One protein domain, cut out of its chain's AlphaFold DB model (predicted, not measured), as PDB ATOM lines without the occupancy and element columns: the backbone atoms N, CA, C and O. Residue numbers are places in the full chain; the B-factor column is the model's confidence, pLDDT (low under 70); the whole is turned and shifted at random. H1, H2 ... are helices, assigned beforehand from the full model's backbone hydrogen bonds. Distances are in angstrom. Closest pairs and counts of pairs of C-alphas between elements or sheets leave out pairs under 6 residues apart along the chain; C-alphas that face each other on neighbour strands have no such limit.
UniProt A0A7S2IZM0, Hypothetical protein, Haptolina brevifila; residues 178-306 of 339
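AT A GLANCE: This is residues 178 to 306 of the 339 residues of the protein "Hypothetical protein" of Haptolina brevifila (UniProt A0A7S2IZM0). Three long helices, H2, H3 and H4, make an up-and-down bundle, each running against the one before it, their centres set in a triangle. The short H1 packs on H2 and H3, H5 turns away steeply after H4, and a long stretch without a named element leads to the small H6, which touches no helix. The printed part has 129 residues with six named helices, H1 to H6 in chain order, and no named strand; the class is all helix. It is compact, with a radius of gyration of the C-alphas of 14.2 A and spans of 43 by 32 by 24 A.

IN THESE COORDINATES: The longest helix, H3, is residues 218 to 236, 27.0 A, from C-alpha 218 at (147.402, 115.604, 98.804). H2 is residues 193 to 210, 25.7 A; H4 is residues 240 to 254, 21.2 A; H5 is residues 263 to 274, 16.5 A. H1 is residues 178 to 185, from C-alpha 178 at (158.421, 122.739, 95.385), and H6 is residues 299 to 304, to C-alpha 304 at (139.733, 139.787, 82.188).

HOW THE PARTS SIT: H3 and H2 touch as a hairpin, closest C-alphas Ala 223 and Ile 204, 5.0 A, at a shallow tilt of 24 degrees. H3, with residues 230 to 234 alone, touches H4 as a hairpin, C-alphas Ala 234 and Val 240 being closest at 5.1 A. H1 touches H3, closest C-alphas Thr 178 and Ala 226, 4.9 A. H4 and H5 only just touch, with 3 pairs of C-alphas within 8 A, closest Tyr 254 and Trp 265, 5.6 A. O i to N i+4 pairs are within hydrogen-bond range throughout H1, H3, H4, H5 and H6, and in 13 of 14 in H2.

THE WHOLE: The C-alphas of Ala 189 and Gly 259, the two farthest apart, are 45.3 A apart. The printed part has no cut; the link from H5 to H6 is long. Residues 277, 279 and 291 to 295 have pLDDT under 70.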
ATOM      1  N   THR A 178     158.108 121.383  94.914       91.81
ATOM      2  CA  THR A 178     158.421 122.739  95.385       91.81
ATOM      3  C   THR A 178     159.862 122.871  95.877       91.81
ATOM      4  O   THR A 178     160.487 123.900  95.638       91.81
ATOM      5  N   ASN A 179     160.382 121.870  96.590       88.19
ATOM      6  CA  ASN A 179     161.748 121.922  97.110       88.19
ATOM      7  C   ASN A 179     162.759 121.730  95.978       88.19
ATOM      8  O   ASN A 179     163.686 122.526  95.855       88.19
ATOM      9  N   ASP A 180     162.516 120.751  95.104       89.88
ATOM     10  CA  ASP A 180     163.386 120.472  93.959       89.88
ATOM     11  C   ASP A 180     163.534 121.710  93.063       89.88
ATOM     12  O   ASP A 180     164.645 122.107  92.723       89.88
ATOM     13  N   PHE A 181     162.429 122.408  92.791       92.31
ATOM     14  CA  PHE A 181     162.427 123.665  92.038       92.31
ATOM     15  C   PHE A 181     163.262 124.769  92.682       92.31
ATOM     16  O   PHE A 181     164.100 125.381  92.019       92.31
ATOM     17  N   TRP A 182     163.084 125.013  93.985       90.50
ATOM     18  CA  TRP A 182     163.891 126.016  94.679       90.50
ATOM     19  C   TRP A 182     165.360 125.624  94.747       90.50
ATOM     20  O   TRP A 182     166.224 126.497  94.653       90.50
ATOM     21  N   SER A 183     165.645 124.330  94.886       88.69
ATOM     22  CA  SER A 183     167.003 123.809  94.835       88.69
ATOM     23  C   SER A 183     167.648 124.036  93.469       88.69
ATOM     24  O   SER A 183     168.837 124.329  93.444       88.69
ATOM     25  N   MET A 184     166.901 123.902  92.368       87.69
ATOM     26  CA  MET A 184     167.411 124.125  91.010       87.69
ATOM     27  C   MET A 184     167.631 125.609  90.706       87.69
ATOM     28  O   MET A 184     168.686 125.963  90.196       87.69
ATOM     29  N   ILE A 185     166.690 126.487  91.066       88.06
ATOM     30  CA  ILE A 185     166.816 127.939  90.826       88.06
ATOM     31  C   ILE A 185     167.876 128.583  91.728       88.06
ATOM     32  O   ILE A 185     168.503 129.570  91.361       88.06
ATOM     33  N   SER A 186     168.102 128.034  92.924       85.25
ATOM     34  CA  SER A 186     169.115 128.566  93.848       85.25
ATOM     35  C   SER A 186     170.529 128.048  93.570       85.25
ATOM     36  O   SER A 186     171.459 128.444  94.286       85.25
ATOM     37  N   ASP A 187     170.702 127.144  92.600       82.62
ATOM     38  CA  ASP A 187     172.019 126.633  92.242       82.62
ATOM     39  C   ASP A 187     172.829 127.723  91.533       82.62
ATOM     40  O   ASP A 187     172.426 128.285  90.523       82.62
ATOM     41  N   LYS A 188     173.995 128.044  92.097       75.69
ATOM     42  CA  LYS A 188     174.927 129.026  91.527       75.69
ATOM     43  C   LYS A 188     176.010 128.374  90.677       75.69
ATOM     44  O   LYS A 188     176.809 129.091  90.080       75.69
ATOM     45  N   ALA A 189     176.111 127.044  90.714       75.69
ATOM     46  CA  ALA A 189     177.113 126.298  89.972       75.69
ATOM     47  C   ALA A 189     176.697 126.090  88.511       75.69
ATOM     48  O   ALA A 189     177.556 126.126  87.632       75.69
ATOM     49  N   GLU A 190     175.402 125.906  88.255       78.50
ATOM     50  CA  GLU A 190     174.840 125.707  86.923       78.50
ATOM     51  C   GLU A 190     173.510 126.457  86.801       78.50
ATOM     52  O   GLU A 190     172.657 126.353  87.680       78.50
ATOM     53  N   ASP A 191     173.337 127.208  85.713       84.00
ATOM     54  CA  ASP A 191     172.078 127.895  85.431       84.00
ATOM     55  C   ASP A 191     171.033 126.880  84.956       84.00
ATOM     56  O   ASP A 191     171.096 126.350  83.843       84.00
ATOM     57  N   ARG A 192     170.096 126.560  85.851       86.56
ATOM     58  CA  ARG A 192     169.028 125.581  85.618       86.56
ATOM     59  C   ARG A 192     167.640 126.208  85.656       86.56
ATOM     60  O   ARG A 192     166.663 125.461  85.723       86.56
ATOM     61  N   VAL A 193     167.531 127.537  85.605       87.25
ATOM     62  CA  VAL A 193     166.250 128.246  85.754       87.25
ATOM     63  C   VAL A 193     165.246 127.804  84.689       87.25
ATOM     64  O   VAL A 193     164.158 127.346  85.037       87.25
ATOM     65  N   ASP A 194     165.626 127.827  83.410       87.69
ATOM     66  CA  ASP A 194     164.740 127.426  82.307       87.69
ATOM     67  C   ASP A 194     164.298 125.961  82.416       87.69
ATOM     68  O   ASP A 194     163.135 125.619  82.186       87.69
ATOM     69  N   THR A 195     165.223 125.083  82.816       89.38
ATOM     70  CA  THR A 195     164.934 123.658  83.012       89.38
ATOM     71  C   THR A 195     163.948 123.463  84.160       89.38
ATOM     72  O   THR A 195     162.963 122.744  83.997       89.38
ATOM     73  N   ALA A 196     164.161 124.145  85.288       91.69
ATOM     74  CA  ALA A 196     163.280 124.087  86.448       91.69
ATOM     75  C   ALA A 196     161.882 124.645  86.135       91.69
ATOM     76  O   ALA A 196     160.879 124.046  86.518       91.69
ATOM     77  N   MET A 197     161.798 125.761  85.405       91.19
ATOM     78  CA  MET A 197     160.529 126.362  84.989       91.19
ATOM     79  C   MET A 197     159.743 125.435  84.060       91.19
ATOM     80  O   MET A 197     158.546 125.228  84.271       91.19
ATOM     81  N   ARG A 198     160.412 124.823  83.077       92.69
ATOM     82  CA  ARG A 198     159.793 123.850  82.171       92.69
ATOM     83  C   ARG A 198     159.307 122.606  82.914       92.69
ATOM     84  O   ARG A 198     158.148 122.233  82.777       92.69
ATOM     85  N   GLU A 199     160.158 121.989  83.731       92.56
ATOM     86  CA  GLU A 199     159.786 120.775  84.467       92.56
ATOM     87  C   GLU A 199     158.645 121.033  85.460       92.56
ATOM     88  O   GLU A 199     157.745 120.207  85.605       92.56
ATOM     89  N   MET A 200     158.624 122.204  86.100       92.19
ATOM     90  CA  MET A 200     157.545 122.594  87.005       92.19
ATOM     91  C   MET A 200     156.228 122.818  86.249       92.19
ATOM     92  O   MET A 200     155.166 122.390  86.709       92.19
ATOM     93  N   SER A 201     156.306 123.443  85.071       92.56
ATOM     94  CA  SER A 201     155.173 123.671  84.171       92.56
ATOM     95  C   SER A 201     154.495 122.371  83.725       92.56
ATOM     96  O   SER A 201     153.272 122.339  83.590       92.56
ATOM     97  N   ASP A 202     155.268 121.299  83.547       92.50
ATOM     98  CA  ASP A 202     154.755 119.981  83.157       92.50
ATOM     99  C   ASP A 202     154.266 119.160  84.366       92.50
ATOM    100  O   ASP A 202     153.251 118.459  84.289       92.50
ATOM    101  N   MET A 203     154.938 119.292  85.514       92.69
ATOM    102  CA  MET A 203     154.609 118.566  86.745       92.69
ATOM    103  C   MET A 203     153.271 119.007  87.359       92.69
ATOM    104  O   MET A 203     152.501 118.175  87.842       92.69
ATOM    105  N   ILE A 204     152.965 120.311  87.348       93.50
ATOM    106  CA  ILE A 204     151.739 120.847  87.963       93.50
ATOM    107  C   ILE A 204     150.470 120.248  87.317       93.50
ATOM    108  O   ILE A 204     149.653 119.686  88.056       93.50
ATOM    109  N   PRO A 205     150.280 120.286  85.981       90.81
ATOM    110  CA  PRO A 205     149.136 119.647  85.333       90.81
ATOM    111  C   PRO A 205     149.065 118.138  85.581       90.81
ATOM    112  O   PRO A 205     147.970 117.600  85.742       90.81
ATOM    113  N   GLN A 206     150.209 117.445  85.639       90.56
ATOM    114  CA  GLN A 206     150.237 116.007  85.906       90.56
ATOM    115  C   GLN A 206     149.677 115.684  87.298       90.56
ATOM    116  O   GLN A 206     148.770 114.858  87.420       90.56
ATOM    117  N   LEU A 207     150.151 116.380  88.335       90.38
ATOM    118  CA  LEU A 207     149.679 116.186  89.708       90.38
ATOM    119  C   LEU A 207     148.186 116.517  89.861       90.38
ATOM    120  O   LEU A 207     147.466 115.801  90.559       90.38
ATOM    121  N   LEU A 208     147.700 117.564  89.183       90.88
ATOM    122  CA  LEU A 208     146.278 117.928  89.195       90.88
ATOM    123  C   LEU A 208     145.406 116.907  88.452       90.88
ATOM    124  O   LEU A 208     144.279 116.635  88.868       90.88
ATOM    125  N   LYS A 209     145.911 116.309  87.368       89.25
ATOM    126  CA  LYS A 209     145.213 115.240  86.642       89.25
ATOM    127  C   LYS A 209     145.103 113.974  87.492       89.25
ATOM    128  O   LYS A 209     144.046 113.349  87.530       89.25
ATOM    129  N   GLU A 210     146.174 113.611  88.190       89.25
ATOM    130  CA  GLU A 210     146.202 112.450  89.085       89.25
ATOM    131  C   GLU A 210     145.287 112.616  90.310       89.25
ATOM    132  O   GLU A 210     144.748 111.623  90.805       89.25
ATOM    133  N   ALA A 211     145.071 113.854  90.763       87.50
ATOM    134  CA  ALA A 211     144.148 114.201  91.844       87.50
ATOM    135  C   ALA A 211     142.653 114.086  91.473       87.50
ATOM    136  O   ALA A 211     141.803 114.279  92.338       87.50
ATOM    137  N   ALA A 212     142.318 113.770  90.214       86.06
ATOM    138  CA  ALA A 212     140.953 113.488  89.752       86.06
ATOM    139  C   ALA A 212     139.904 114.566  90.116       86.06
ATOM    140  O   ALA A 212     138.767 114.245  90.455       86.06
ATOM    141  N   ASP A 213     140.288 115.843  90.027       84.44
ATOM    142  CA  ASP A 213     139.463 117.008  90.390       84.44
ATOM    143  C   ASP A 213     139.056 117.103  91.876       84.44
ATOM    144  O   ASP A 213     138.139 117.845  92.217       84.44
ATOM    145  N   ASP A 214     139.746 116.415  92.795       87.56
ATOM    146  CA  ASP A 214     139.564 116.627  94.237       87.56
ATOM    147  C   ASP A 214     140.607 117.624  94.789       87.56
ATOM    148  O   ASP A 214     141.783 117.278  94.933       87.56
ATOM    149  N   PRO A 215     140.212 118.859  95.164       85.19
ATOM    150  CA  PRO A 215     141.132 119.850  95.721       85.19
ATOM    151  C   PRO A 215     141.672 119.476  97.110       85.19
ATOM    152  O   PRO A 215     142.627 120.099  97.573       85.19
ATOM    153  N   LYS A 216     141.073 118.494  97.796       86.12
ATOM    154  CA  LYS A 216     141.549 117.993  99.096       86.12
ATOM    155  C   LYS A 216     142.539 116.839  98.960       86.12
ATOM    156  O   LYS A 216     143.102 116.419  99.974       86.12
ATOM    157  N   ASP A 217     142.755 116.322  97.751       90.44
ATOM    158  CA  ASP A 217     143.766 115.298  97.520       90.44
ATOM    159  C   ASP A 217     145.164 115.883  97.814       90.44
ATOM    160  O   ASP A 217     145.482 116.992  97.366       90.44
ATOM    161  N   PRO A 218     146.040 115.154  98.530       89.00
ATOM    162  CA  PRO A 218     147.402 115.604  98.804       89.00
ATOM    163  C   PRO A 218     148.186 116.021  97.550       89.00
ATOM    164  O   PRO A 218     149.050 116.895  97.627       89.00
ATOM    165  N   ARG A 219     147.904 115.420  96.388       89.31
ATOM    166  CA  ARG A 219     148.530 115.760  95.101       89.31
ATOM    167  C   ARG A 219     148.043 117.105  94.569       89.31
ATOM    168  O   ARG A 219     148.870 117.882  94.097       89.31
ATOM    169  N   ALA A 220     146.755 117.419  94.719       89.56
ATOM    170  CA  ALA A 220     146.221 118.734  94.372       89.56
ATOM    171  C   ALA A 220     146.819 119.826  95.267       89.56
ATOM    172  O   ALA A 220     147.291 120.847  94.768       89.56
ATOM    173  N   GLU A 221     146.907 119.589  96.579       90.44
ATOM    174  CA  GLU A 221     147.537 120.538  97.504       90.44
ATOM    175  C   GLU A 221     149.021 120.770  97.160       90.44
ATOM    176  O   GLU A 221     149.505 121.908  97.162       90.44
ATOM    177  N   LYS A 222     149.754 119.698  96.823       92.69
ATOM    178  CA  LYS A 222     151.142 119.789  96.348       92.69
ATOM    179  C   LYS A 222     151.247 120.602  95.060       92.69
ATOM    180  O   LYS A 222     152.104 121.480  94.992       92.69
ATOM    181  N   ALA A 223     150.382 120.355  94.081       92.38
ATOM    182  CA  ALA A 223     150.378 121.072  92.811       92.38
ATOM    183  C   ALA A 223     150.080 122.567  92.991       92.38
ATOM    184  O   ALA A 223     150.772 123.403  92.418       92.38
ATOM    185  N   LEU A 224     149.119 122.929  93.847       91.38
ATOM    186  CA  LEU A 224     148.812 124.330  94.154       91.38
ATOM    187  C   LEU A 224     149.971 125.021  94.887       91.38
ATOM    188  O   LEU A 224     150.308 126.167  94.588       91.38
ATOM    189  N   ARG A 225     150.630 124.325  95.823       91.50
ATOM    190  CA  ARG A 225     151.846 124.828  96.485       91.50
ATOM    191  C   ARG A 225     152.979 125.043  95.476       91.50
ATOM    192  O   ARG A 225     153.654 126.070  95.536       91.50
ATOM    193  N   ALA A 226     153.155 124.101  94.556       92.38
ATOM    194  CA  ALA A 226     154.133 124.160  93.482       92.38
ATOM    195  C   ALA A 226     153.847 125.309  92.501       92.38
ATOM    196  O   ALA A 226     154.757 126.064  92.184       92.38
ATOM    197  N   LEU A 227     152.584 125.539  92.137       93.31
ATOM    198  CA  LEU A 227     152.161 126.648  91.279       93.31
ATOM    199  C   LEU A 227     152.451 128.021  91.905       93.31
ATOM    200  O   LEU A 227     152.943 128.919  91.225       93.31
ATOM    201  N   ARG A 228     152.231 128.185  93.218       91.69
ATOM    202  CA  ARG A 228     152.608 129.422  93.931       91.69
ATOM    203  C   ARG A 228     154.122 129.639  93.941       91.69
ATOM    204  O   ARG A 228     154.576 130.767  93.773       91.69
ATOM    205  N   ALA A 229     154.895 128.571  94.145       91.38
ATOM    206  CA  ALA A 229     156.352 128.642  94.098       91.38
ATOM    207  C   ALA A 229     156.856 128.981  92.689       91.38
ATOM    208  O   ALA A 229     157.732 129.829  92.554       91.38
ATOM    209  N   MET A 230     156.246 128.392  91.655       92.31
ATOM    210  CA  MET A 230     156.541 128.691  90.257       92.31
ATOM    211  C   MET A 230     156.272 130.158  89.928       92.31
ATOM    212  O   MET A 230     157.113 130.789  89.302       92.31
ATOM    213  N   ARG A 231     155.156 130.733  90.401       91.50
ATOM    214  CA  ARG A 231     154.879 132.166  90.222       91.50
ATOM    215  C   ARG A 231     155.948 133.042  90.867       91.50
ATOM    216  O   ARG A 231     156.428 133.991  90.259       91.50
ATOM    217  N   GLU A 232     156.316 132.727  92.108       90.44
ATOM    218  CA  GLU A 232     157.344 133.476  92.831       90.44
ATOM    219  C   GLU A 232     158.712 133.369  92.138       90.44
ATOM    220  O   GLU A 232     159.443 134.356  92.079       90.44
ATOM    221  N   GLY A 233     159.049 132.195  91.596       87.69
ATOM    222  CA  GLY A 233     160.259 131.984  90.801       87.69
ATOM    223  C   GLY A 233     160.230 132.748  89.477       87.69
ATOM    224  O   GLY A 233     161.196 133.428  89.158       87.69
ATOM    225  N   ALA A 234     159.101 132.722  88.765       89.50
ATOM    226  CA  ALA A 234     158.902 133.423  87.498       89.50
ATOM    227  C   ALA A 234     159.102 134.938  87.613       89.50
ATOM    228  O   ALA A 234     159.718 135.538  86.744       89.50
ATOM    229  N   VAL A 235     158.609 135.554  88.695       87.94
ATOM    230  CA  VAL A 235     158.822 136.989  88.952       87.94
ATOM    231  C   VAL A 235     160.272 137.280  89.348       87.94
ATOM    232  O   VAL A 235     160.782 138.351  89.050       87.94
ATOM    233  N   ARG A 236     160.940 136.358  90.052       87.94
ATOM    234  CA  ARG A 236     162.315 136.569  90.530       87.94
ATOM    235  C   ARG A 236     163.352 136.460  89.419       87.94
ATOM    236  O   ARG A 236     164.293 137.241  89.414       87.94
ATOM    237  N   GLU A 237     163.193 135.470  88.552       86.62
ATOM    238  CA  GLU A 237     164.144 135.151  87.485       86.62
ATOM    239  C   GLU A 237     163.660 135.648  86.115       86.62
ATOM    240  O   GLU A 237     164.129 135.175  85.085       86.62
ATOM    241  N   ASP A 238     162.672 136.552  86.091       84.19
ATOM    242  CA  ASP A 238     162.125 137.150  84.867       84.19
ATOM    243  C   ASP A 238     161.624 136.123  83.823       84.19
ATOM    244  O   ASP A 238     161.561 136.378  82.622       84.19
ATOM    245  N   SER A 239     161.178 134.951  84.289       85.25
ATOM    246  CA  SER A 239     160.628 133.861  83.469       85.25
ATOM    247  C   SER A 239     159.091 133.893  83.456       85.25
ATOM    248  O   SER A 239     158.399 132.954  83.859       85.25
ATOM    249  N   VAL A 240     158.538 135.032  83.034       87.44
ATOM    250  CA  VAL A 240     157.095 135.328  83.106       87.44
ATOM    251  C   VAL A 240     156.266 134.487  82.127       87.44
ATOM    252  O   VAL A 240     155.182 134.015  82.486       87.44
ATOM    253  N   GLU A 241     156.788 134.259  80.919       87.81
ATOM    254  CA  GLU A 241     156.116 133.504  79.847       87.81
ATOM    255  C   GLU A 241     155.730 132.094  80.316       87.81
ATOM    256  O   GLU A 241     154.565 131.702  80.244       87.81
ATOM    257  N   ALA A 242     156.680 131.372  80.918       87.62
ATOM    258  CA  ALA A 242     156.479 130.000  81.375       87.62
ATOM    259  C   ALA A 242     155.339 129.875  82.400       87.62
ATOM    260  O   ALA A 242     154.569 128.909  82.373       87.62
ATOM    261  N   PHE A 243     155.198 130.849  83.305       91.88
ATOM    262  CA  PHE A 243     154.109 130.849  84.278       91.88
ATOM    263  C   PHE A 243     152.761 131.209  83.641       91.88
ATOM    264  O   PHE A 243     151.782 130.485  83.850       91.88
ATOM    265  N   ASN A 244     152.702 132.284  82.851       92.69
ATOM    266  CA  ASN A 244     151.458 132.728  82.220       92.69
ATOM    267  C   ASN A 244     150.901 131.651  81.266       92.69
ATOM    268  O   ASN A 244     149.710 131.340  81.331       92.69
ATOM    269  N   ASP A 245     151.759 130.977  80.496       91.50
ATOM    270  CA  ASP A 245     151.376 129.848  79.637       91.50
ATOM    271  C   ASP A 245     150.858 128.645  80.429       91.50
ATOM    272  O   ASP A 245     149.958 127.925  79.987       91.50
ATOM    273  N   THR A 246     151.419 128.397  81.614       92.06
ATOM    274  CA  THR A 246     150.932 127.337  82.509       92.06
ATOM    275  C   THR A 246     149.542 127.682  83.038       92.06
ATOM    276  O   THR A 246     148.649 126.838  83.017       92.06
ATOM    277  N   MET A 247     149.315 128.930  83.455       92.44
ATOM    278  CA  MET A 247     148.005 129.396  83.923       92.44
ATOM    279  C   MET A 247     146.934 129.352  82.828       92.44
ATOM    280  O   MET A 247     145.803 128.949  83.104       92.44
ATOM    281  N   LEU A 248     147.284 129.713  81.591       91.19
ATOM    282  CA  LEU A 248     146.390 129.595  80.436       91.19
ATOM    283  C   LEU A 248     146.023 128.131  80.167       91.19
ATOM    284  O   LEU A 248     144.841 127.811  80.075       91.19
ATOM    285  N   ARG A 249     147.006 127.220  80.175       90.62
ATOM    286  CA  ARG A 249     146.754 125.774  80.055       90.62
ATOM    287  C   ARG A 249     145.826 125.248  81.151       90.62
ATOM    288  O   ARG A 249     144.920 124.469  80.866       90.62
ATOM    289  N   LEU A 250     146.022 125.672  82.400       90.50
ATOM    290  CA  LEU A 250     145.154 125.267  83.510       90.50
ATOM    291  C   LEU A 250     143.727 125.801  83.350       90.50
ATOM    292  O   LEU A 250     142.778 125.072  83.632       90.50
ATOM    293  N   ARG A 251     143.561 127.034  82.864       88.81
ATOM    294  CA  ARG A 251     142.242 127.604  82.560       88.81
ATOM    295  C   ARG A 251     141.530 126.792  81.484       88.81
ATOM    296  O   ARG A 251     140.386 126.392  81.683       88.81
ATOM    297  N   ASP A 252     142.212 126.506  80.383       88.38
ATOM    298  CA  ASP A 252     141.609 125.809  79.247       88.38
ATOM    299  C   ASP A 252     141.174 124.377  79.628       88.38
ATOM    300  O   ASP A 252     140.152 123.885  79.154       88.38
ATOM    301  N   VAL A 253     141.903 123.717  80.540       87.56
ATOM    302  CA  VAL A 253     141.582 122.357  81.011       87.56
ATOM    303  C   VAL A 253     140.511 122.340  82.108       87.56
ATOM    304  O   VAL A 253     139.604 121.510  82.054       87.56
ATOM    305  N   TYR A 254     140.615 123.213  83.116       87.12
ATOM    306  CA  TYR A 254     139.815 123.124  84.347       87.12
ATOM    307  C   TYR A 254     138.685 124.161  84.446       87.12
ATOM    308  O   TYR A 254     137.781 123.991  85.260       87.12
ATOM    309  N   ARG A 255     138.700 125.224  83.636       85.44
ATOM    310  CA  ARG A 255     137.593 126.193  83.541       85.44
ATOM    311  C   ARG A 255     136.756 125.956  82.292       85.44
ATOM    312  O   ARG A 255     135.543 125.801  82.390       85.44
ATOM    313  N   ASP A 256     137.429 125.928  81.145       84.62
ATOM    314  CA  ASP A 256     136.802 125.897  79.818       84.62
ATOM    315  C   ASP A 256     136.720 124.464  79.247       84.62
ATOM    316  O   ASP A 256     136.316 124.251  78.102       84.62
ATOM    317  N   GLY A 257     137.082 123.467  80.060       78.69
ATOM    318  CA  GLY A 257     137.040 122.057  79.699       78.69
ATOM    319  C   GLY A 257     135.615 121.524  79.481       78.69
ATOM    320  O   GLY A 257     134.629 122.117  79.924       78.69
ATOM    321  N   PRO A 258     135.472 120.338  78.856       70.38
ATOM    322  CA  PRO A 258     134.174 119.764  78.479       70.38
ATOM    323  C   PRO A 258     133.246 119.441  79.667       70.38
ATOM    324  O   PRO A 258     132.066 119.171  79.459       70.38
ATOM    325  N   GLY A 259     133.767 119.456  80.900       70.44
ATOM    326  CA  GLY A 259     133.011 119.266  82.143       70.44
ATOM    327  C   GLY A 259     132.559 120.559  82.835       70.44
ATOM    328  O   GLY A 259     131.936 120.475  83.891       70.44
ATOM    329  N   GLY A 260     132.855 121.735  82.267       78.81
ATOM    330  CA  GLY A 260     132.645 123.029  82.921       78.81
ATOM    331  C   GLY A 260     133.665 123.314  84.031       78.81
ATOM    332  O   GLY A 260     134.719 122.682  84.100       78.81
ATOM    333  N   GLU A 261     133.347 124.277  84.904       84.62
ATOM    334  CA  GLU A 261     134.261 124.733  85.958       84.62
ATOM    335  C   GLU A 261     134.512 123.646  87.018       84.62
ATOM    336  O   GLU A 261     133.634 123.291  87.814       84.62
ATOM    337  N   SER A 262     135.746 123.152  87.053       88.75
ATOM    338  CA  SER A 262     136.189 122.079  87.935       88.75
ATOM    339  C   SER A 262     136.305 122.530  89.400       88.75
ATOM    340  O   SER A 262     136.380 123.724  89.723       88.75
ATOM    341  N   ALA A 263     136.318 121.579  90.337       88.38
ATOM    342  CA  ALA A 263     136.527 121.893  91.751       88.38
ATOM    343  C   ALA A 263     137.941 122.428  92.033       88.38
ATOM    344  O   ALA A 263     138.097 123.318  92.874       88.38
ATOM    345  N   ILE A 264     138.947 121.946  91.299       89.25
ATOM    346  CA  ILE A 264     140.310 122.491  91.320       89.25
ATOM    347  C   ILE A 264     140.320 123.957  90.871       89.25
ATOM    348  O   ILE A 264     140.928 124.788  91.548       89.25
ATOM    349  N   TRP A 265     139.623 124.312  89.786       91.50
ATOM    350  CA  TRP A 265     139.585 125.704  89.321       91.50
ATOM    351  C   TRP A 265     138.933 126.644  90.341       91.50
ATOM    352  O   TRP A 265     139.453 127.727  90.618       91.50
ATOM    353  N   ARG A 266     137.851 126.197  90.991       89.75
ATOM    354  CA  ARG A 266     137.241 126.935  92.110       89.75
ATOM    355  C   ARG A 266     138.230 127.171  93.247       89.75
ATOM    356  O   ARG A 266     138.254 128.265  93.805       89.75
ATOM    357  N   GLN A 267     139.066 126.184  93.573       90.62
ATOM    358  CA  GLN A 267     140.101 126.345  94.596       90.62
ATOM    359  C   GLN A 267     141.183 127.348  94.171       90.62
ATOM    360  O   GLN A 267     141.585 128.181  94.980       90.62
ATOM    361  N   ILE A 268     141.607 127.325  92.904       89.31
ATOM    362  CA  ILE A 268     142.550 128.308  92.348       89.31
ATOM    363  C   ILE A 268     141.975 129.732  92.447       89.31
ATOM    364  O   ILE A 268     142.689 130.655  92.842       89.31
ATOM    365  N   ARG A 269     140.678 129.913  92.164       88.94
ATOM    366  CA  ARG A 269     139.988 131.206  92.312       88.94
ATOM    367  C   ARG A 269     139.913 131.659  93.778       88.94
ATOM    368  O   ARG A 269     140.222 132.810  94.069       88.94
ATOM    369  N   ILE A 270     139.578 130.757  94.705       87.06
ATOM    370  CA  ILE A 270     139.582 131.048  96.154       87.06
ATOM    371  C   ILE A 270     140.973 131.502  96.610       87.06
ATOM    372  O   ILE A 270     141.100 132.476  97.353       87.06
ATOM    373  N   ASP A 271     142.023 130.818  96.155       84.19
ATOM    374  CA  ASP A 271     143.404 131.175  96.470       84.19
ATOM    375  C   ASP A 271     143.795 132.535  95.872       84.19
ATOM    376  O   ASP A 271     144.482 133.322  96.525       84.19
ATOM    377  N   PHE A 272     143.353 132.836  94.649       86.25
ATOM    378  CA  PHE A 272     143.553 134.147  94.037       86.25
ATOM    379  C   PHE A 272     142.946 135.266  94.893       86.25
ATOM    380  O   PHE A 272     143.654 136.225  95.211       86.25
ATOM    381  N   ASP A 273     141.696 135.119  95.332       83.38
ATOM    382  CA  ASP A 273     141.028 136.112  96.180       83.38
ATOM    383  C   ASP A 273     141.689 136.230  97.562       83.38
ATOM    384  O   ASP A 273     141.897 137.338  98.063       83.38
ATOM    385  N   ALA A 274     142.085 135.103  98.164       82.44
ATOM    386  CA  ALA A 274     142.718 135.067  99.484       82.44
ATOM    387  C   ALA A 274     144.102 135.740  99.514       82.44
ATOM    388  O   ALA A 274     144.494 136.309 100.536       82.44
ATOM    389  N   PHE A 275     144.847 135.672  98.409       80.06
ATOM    390  CA  PHE A 275     146.201 136.221  98.300       80.06
ATOM    391  C   PHE A 275     146.288 137.449  97.387       80.06
ATOM    392  O   PHE A 275     147.396 137.859  97.037       80.06
ATOM    393  N   LYS A 276     145.159 138.058  97.009       79.75
ATOM    394  CA  LYS A 276     145.115 139.222  96.115       79.75
ATOM    395  C   LYS A 276     146.039 140.342  96.615       79.75
ATOM    396  O   LYS A 276     145.969 140.754  97.770       79.75
ATOM    397  N   GLY A 277     146.927 140.820  95.742       69.62
ATOM    398  CA  GLY A 277     147.948 141.823  96.081       69.62
ATOM    399  C   GLY A 277     149.238 141.266  96.704       69.62
ATOM    400  O   GLY A 277     150.074 142.042  97.157       69.62
ATOM    401  N   SER A 278     149.419 139.942  96.734       74.56
ATOM    402  CA  SER A 278     150.653 139.266  97.155       74.56
ATOM    403  C   SER A 278     151.277 138.483  96.000       74.56
ATOM    404  O   SER A 278     150.560 137.991  95.138       74.56
ATOM    405  N   LEU A 279     152.594 138.246  96.045       65.56
ATOM    406  CA  LEU A 279     153.308 137.389  95.082       65.56
ATOM    407  C   LEU A 279     152.782 135.943  95.032       65.56
ATOM    408  O   LEU A 279     153.053 135.215  94.080       65.56
ATOM    409  N   LYS A 280     152.018 135.538  96.054       71.31
ATOM    410  CA  LYS A 280     151.376 134.222  96.165       71.31
ATOM    411  C   LYS A 280     150.000 134.148  95.497       71.31
ATOM    412  O   LYS A 280     149.391 133.080  95.547       71.31
ATOM    413  N   CYS A 281     149.482 135.246  94.938       79.19
ATOM    414  CA  CYS A 281     148.210 135.227  94.220       79.19
ATOM    415  C   CYS A 281     148.341 134.356  92.970       79.19
ATOM    416  O   CYS A 281     149.316 134.462  92.245       79.19
ATOM    417  N   LEU A 282     147.376 133.484  92.689       83.38
ATOM    418  CA  LEU A 282     147.426 132.618  91.505       83.38
ATOM    419  C   LEU A 282     146.903 133.327  90.243       83.38
ATOM    420  O   LEU A 282     146.175 132.731  89.463       83.38
ATOM    421  N   GLY A 283     147.224 134.613  90.065       86.31
ATOM    422  CA  GLY A 283     146.858 135.407  88.884       86.31
ATOM    423  C   GLY A 283     148.006 135.533  87.887       86.31
ATOM    424  O   GLY A 283     149.165 135.356  88.270       86.31
ATOM    425  N   LEU A 284     147.675 135.872  86.633       88.50
ATOM    426  CA  LEU A 284     148.672 136.195  85.607       88.50
ATOM    427  C   LEU A 284     149.637 137.276  86.116       88.50
ATOM    428  O   LEU A 284     149.237 138.184  86.850       88.50
ATOM    429  N   ILE A 285     150.907 137.153  85.743       87.44
ATOM    430  CA  ILE A 285     151.940 138.128  86.097       87.44
ATOM    431  C   ILE A 285     151.811 139.326  85.160       87.44
ATOM    432  O   ILE A 285     151.788 139.173  83.933       87.44
ATOM    433  N   THR A 286     151.720 140.513  85.755       87.81
ATOM    434  CA  THR A 286     151.457 141.760  85.025       87.81
ATOM    435  C   THR A 286     152.727 142.540  84.711       87.81
ATOM    436  O   THR A 286     153.733 142.412  85.410       87.81
ATOM    437  N   SER A 287     152.665 143.446  83.731       83.69
ATOM    438  CA  SER A 287     153.774 144.357  83.395       83.69
ATOM    439  C   SER A 287     154.173 145.290  84.549       83.69
ATOM    440  O   SER A 287     155.223 145.915  84.507       83.69
ATOM    441  N   LYS A 288     153.365 145.403  85.610       81.44
ATOM    442  CA  LYS A 288     153.742 146.124  86.833       81.44
ATOM    443  C   LYS A 288     154.692 145.327  87.724       81.44
ATOM    444  O   LYS A 288     155.491 145.918  88.445       81.44
ATOM    445  N   GLU A 289     154.559 144.006  87.714       78.12
ATOM    446  CA  GLU A 289     155.400 143.098  88.494       78.12
ATOM    447  C   GLU A 289     156.707 142.782  87.762       78.12
ATOM    448  O   GLU A 289     157.730 142.627  88.420       78.12
ATOM    449  N   SER A 290     156.684 142.748  86.425       76.38
ATOM    450  CA  SER A 290     157.886 142.631  85.596       76.38
ATOM    451  C   SER A 290     157.739 143.485  84.318       76.38
ATOM    452  O   SER A 290     157.140 143.041  83.337       76.38
ATOM    453  N   PRO A 291     158.201 144.755  84.339       65.81
ATOM    454  CA  PRO A 291     157.994 145.713  83.246       65.81
ATOM    455  C   PRO A 291     158.909 145.508  82.037       65.81
ATOM    456  O   PRO A 291     158.609 146.020  80.960       65.81
ATOM    457  N   GLU A 292     160.019 144.790  82.199       63.16
ATOM    458  CA  GLU A 292     161.060 144.653  81.170       63.16
ATOM    459  C   GLU A 292     160.978 143.321  80.403       63.16
ATOM    460  O   GLU A 292     161.746 143.098  79.466       63.16
ATOM    461  N   VAL A 293     160.027 142.448  80.752       69.31
ATOM    462  CA  VAL A 293     159.971 141.064  80.265       69.31
ATOM    463  C   VAL A 293     158.839 140.848  79.266       69.31
ATOM    464  O   VAL A 293     157.683 141.226  79.474       69.31
ATOM    465  N   ARG A 294     159.182 140.184  78.158       65.38
ATOM    466  CA  ARG A 294     158.237 139.742  77.130       65.38
ATOM    467  C   ARG A 294     157.254 138.730  77.742       65.38
ATOM    468  O   ARG A 294     157.662 137.835  78.463       65.38
ATOM    469  N   GLY A 295     155.951 138.913  77.514       67.00
ATOM    470  CA  GLY A 295     154.902 138.011  78.020       67.00
ATOM    471  C   GLY A 295     154.247 138.400  79.348       67.00
ATOM    472  O   GLY A 295     153.304 137.728  79.775       67.00
ATOM    473  N   ALA A 296     154.677 139.494  79.984       76.88
ATOM    474  CA  ALA A 296     153.899 140.125  81.042       76.88
ATOM    475  C   ALA A 296     152.625 140.755  80.452       76.88
ATOM    476  O   ALA A 296     152.693 141.490  79.466       76.88
ATOM    477  N   VAL A 297     151.467 140.462  81.046       84.44
ATOM    478  CA  VAL A 297     150.169 140.952  80.551       84.44
ATOM    479  C   VAL A 297     149.803 142.297  81.174       84.44
ATOM    480  O   VAL A 297     150.269 142.653  82.262       84.44
ATOM    481  N   SER A 298     148.934 143.056  80.516       84.56
ATOM    482  CA  SER A 298     148.375 144.271  81.112       84.56
ATOM    483  C   SER A 298     147.511 143.946  82.344       84.56
ATOM    484  O   SER A 298     146.968 142.847  82.480       84.56
ATOM    485  N   GLU A 299     147.349 144.907  83.263       82.56
ATOM    486  CA  GLU A 299     146.457 144.734  84.426       82.56
ATOM    487  C   GLU A 299     145.007 144.450  83.989       82.56
ATOM    488  O   GLU A 299     144.295 143.684  84.642       82.56
ATOM    489  N   GLU A 300     144.587 145.016  82.854       80.25
ATOM    490  CA  GLU A 300     143.269 144.780  82.263       80.25
ATOM    491  C   GLU A 300     143.115 143.345  81.752       80.25
ATOM    492  O   GLU A 300     142.089 142.712  81.999       80.25
ATOM    493  N   GLU A 301     144.129 142.794  81.086       82.38
ATOM    494  CA  GLU A 301     144.136 141.394  80.644       82.38
ATOM    495  C   GLU A 301     144.161 140.426  81.829       82.38
ATOM    496  O   GLU A 301     143.429 139.433  81.829       82.38
ATOM    497  N   ALA A 302     144.934 140.728  82.876       84.38
ATOM    498  CA  ALA A 302     144.960 139.928  84.099       84.38
ATOM    499  C   ALA A 302     143.624 139.962  84.859       84.38
ATOM    500  O   ALA A 302     143.250 138.965  85.479       84.38
ATOM    501  N   ALA A 303     142.881 141.072  84.802       83.75
ATOM    502  CA  ALA A 303     141.523 141.147  85.337       83.75
ATOM    503  C   ALA A 303     140.541 140.329  84.479       83.75
ATOM    504  O   ALA A 303     139.838 139.464  85.004       83.75
ATOM    505  N   ARG A 304     140.575 140.520  83.152       84.12
ATOM    506  CA  ARG A 304     139.733 139.787  82.188       84.12
ATOM    507  C   ARG A 304     139.974 138.281  82.203       84.12
ATOM    508  O   ARG A 304     139.072 137.525  81.877       84.12
ATOM    509  N   PHE A 305     141.162 137.827  82.598       85.44
ATOM    510  CA  PHE A 305     141.476 136.405  82.737       85.44
ATOM    511  C   PHE A 305     140.500 135.665  83.666       85.44
ATOM    512  O   PHE A 305     140.179 134.497  83.427       85.44
ATOM    513  N   TRP A 306     140.007 136.338  84.707       82.94
ATOM    514  CA  TRP A 306     139.071 135.759  85.672       82.94
ATOM    515  C   TRP A 306     137.612 135.894  85.261       82.94
ATOM    516  O   TRP A 306     136.796 135.049  85.645       82.94
TER     517      TRP A 306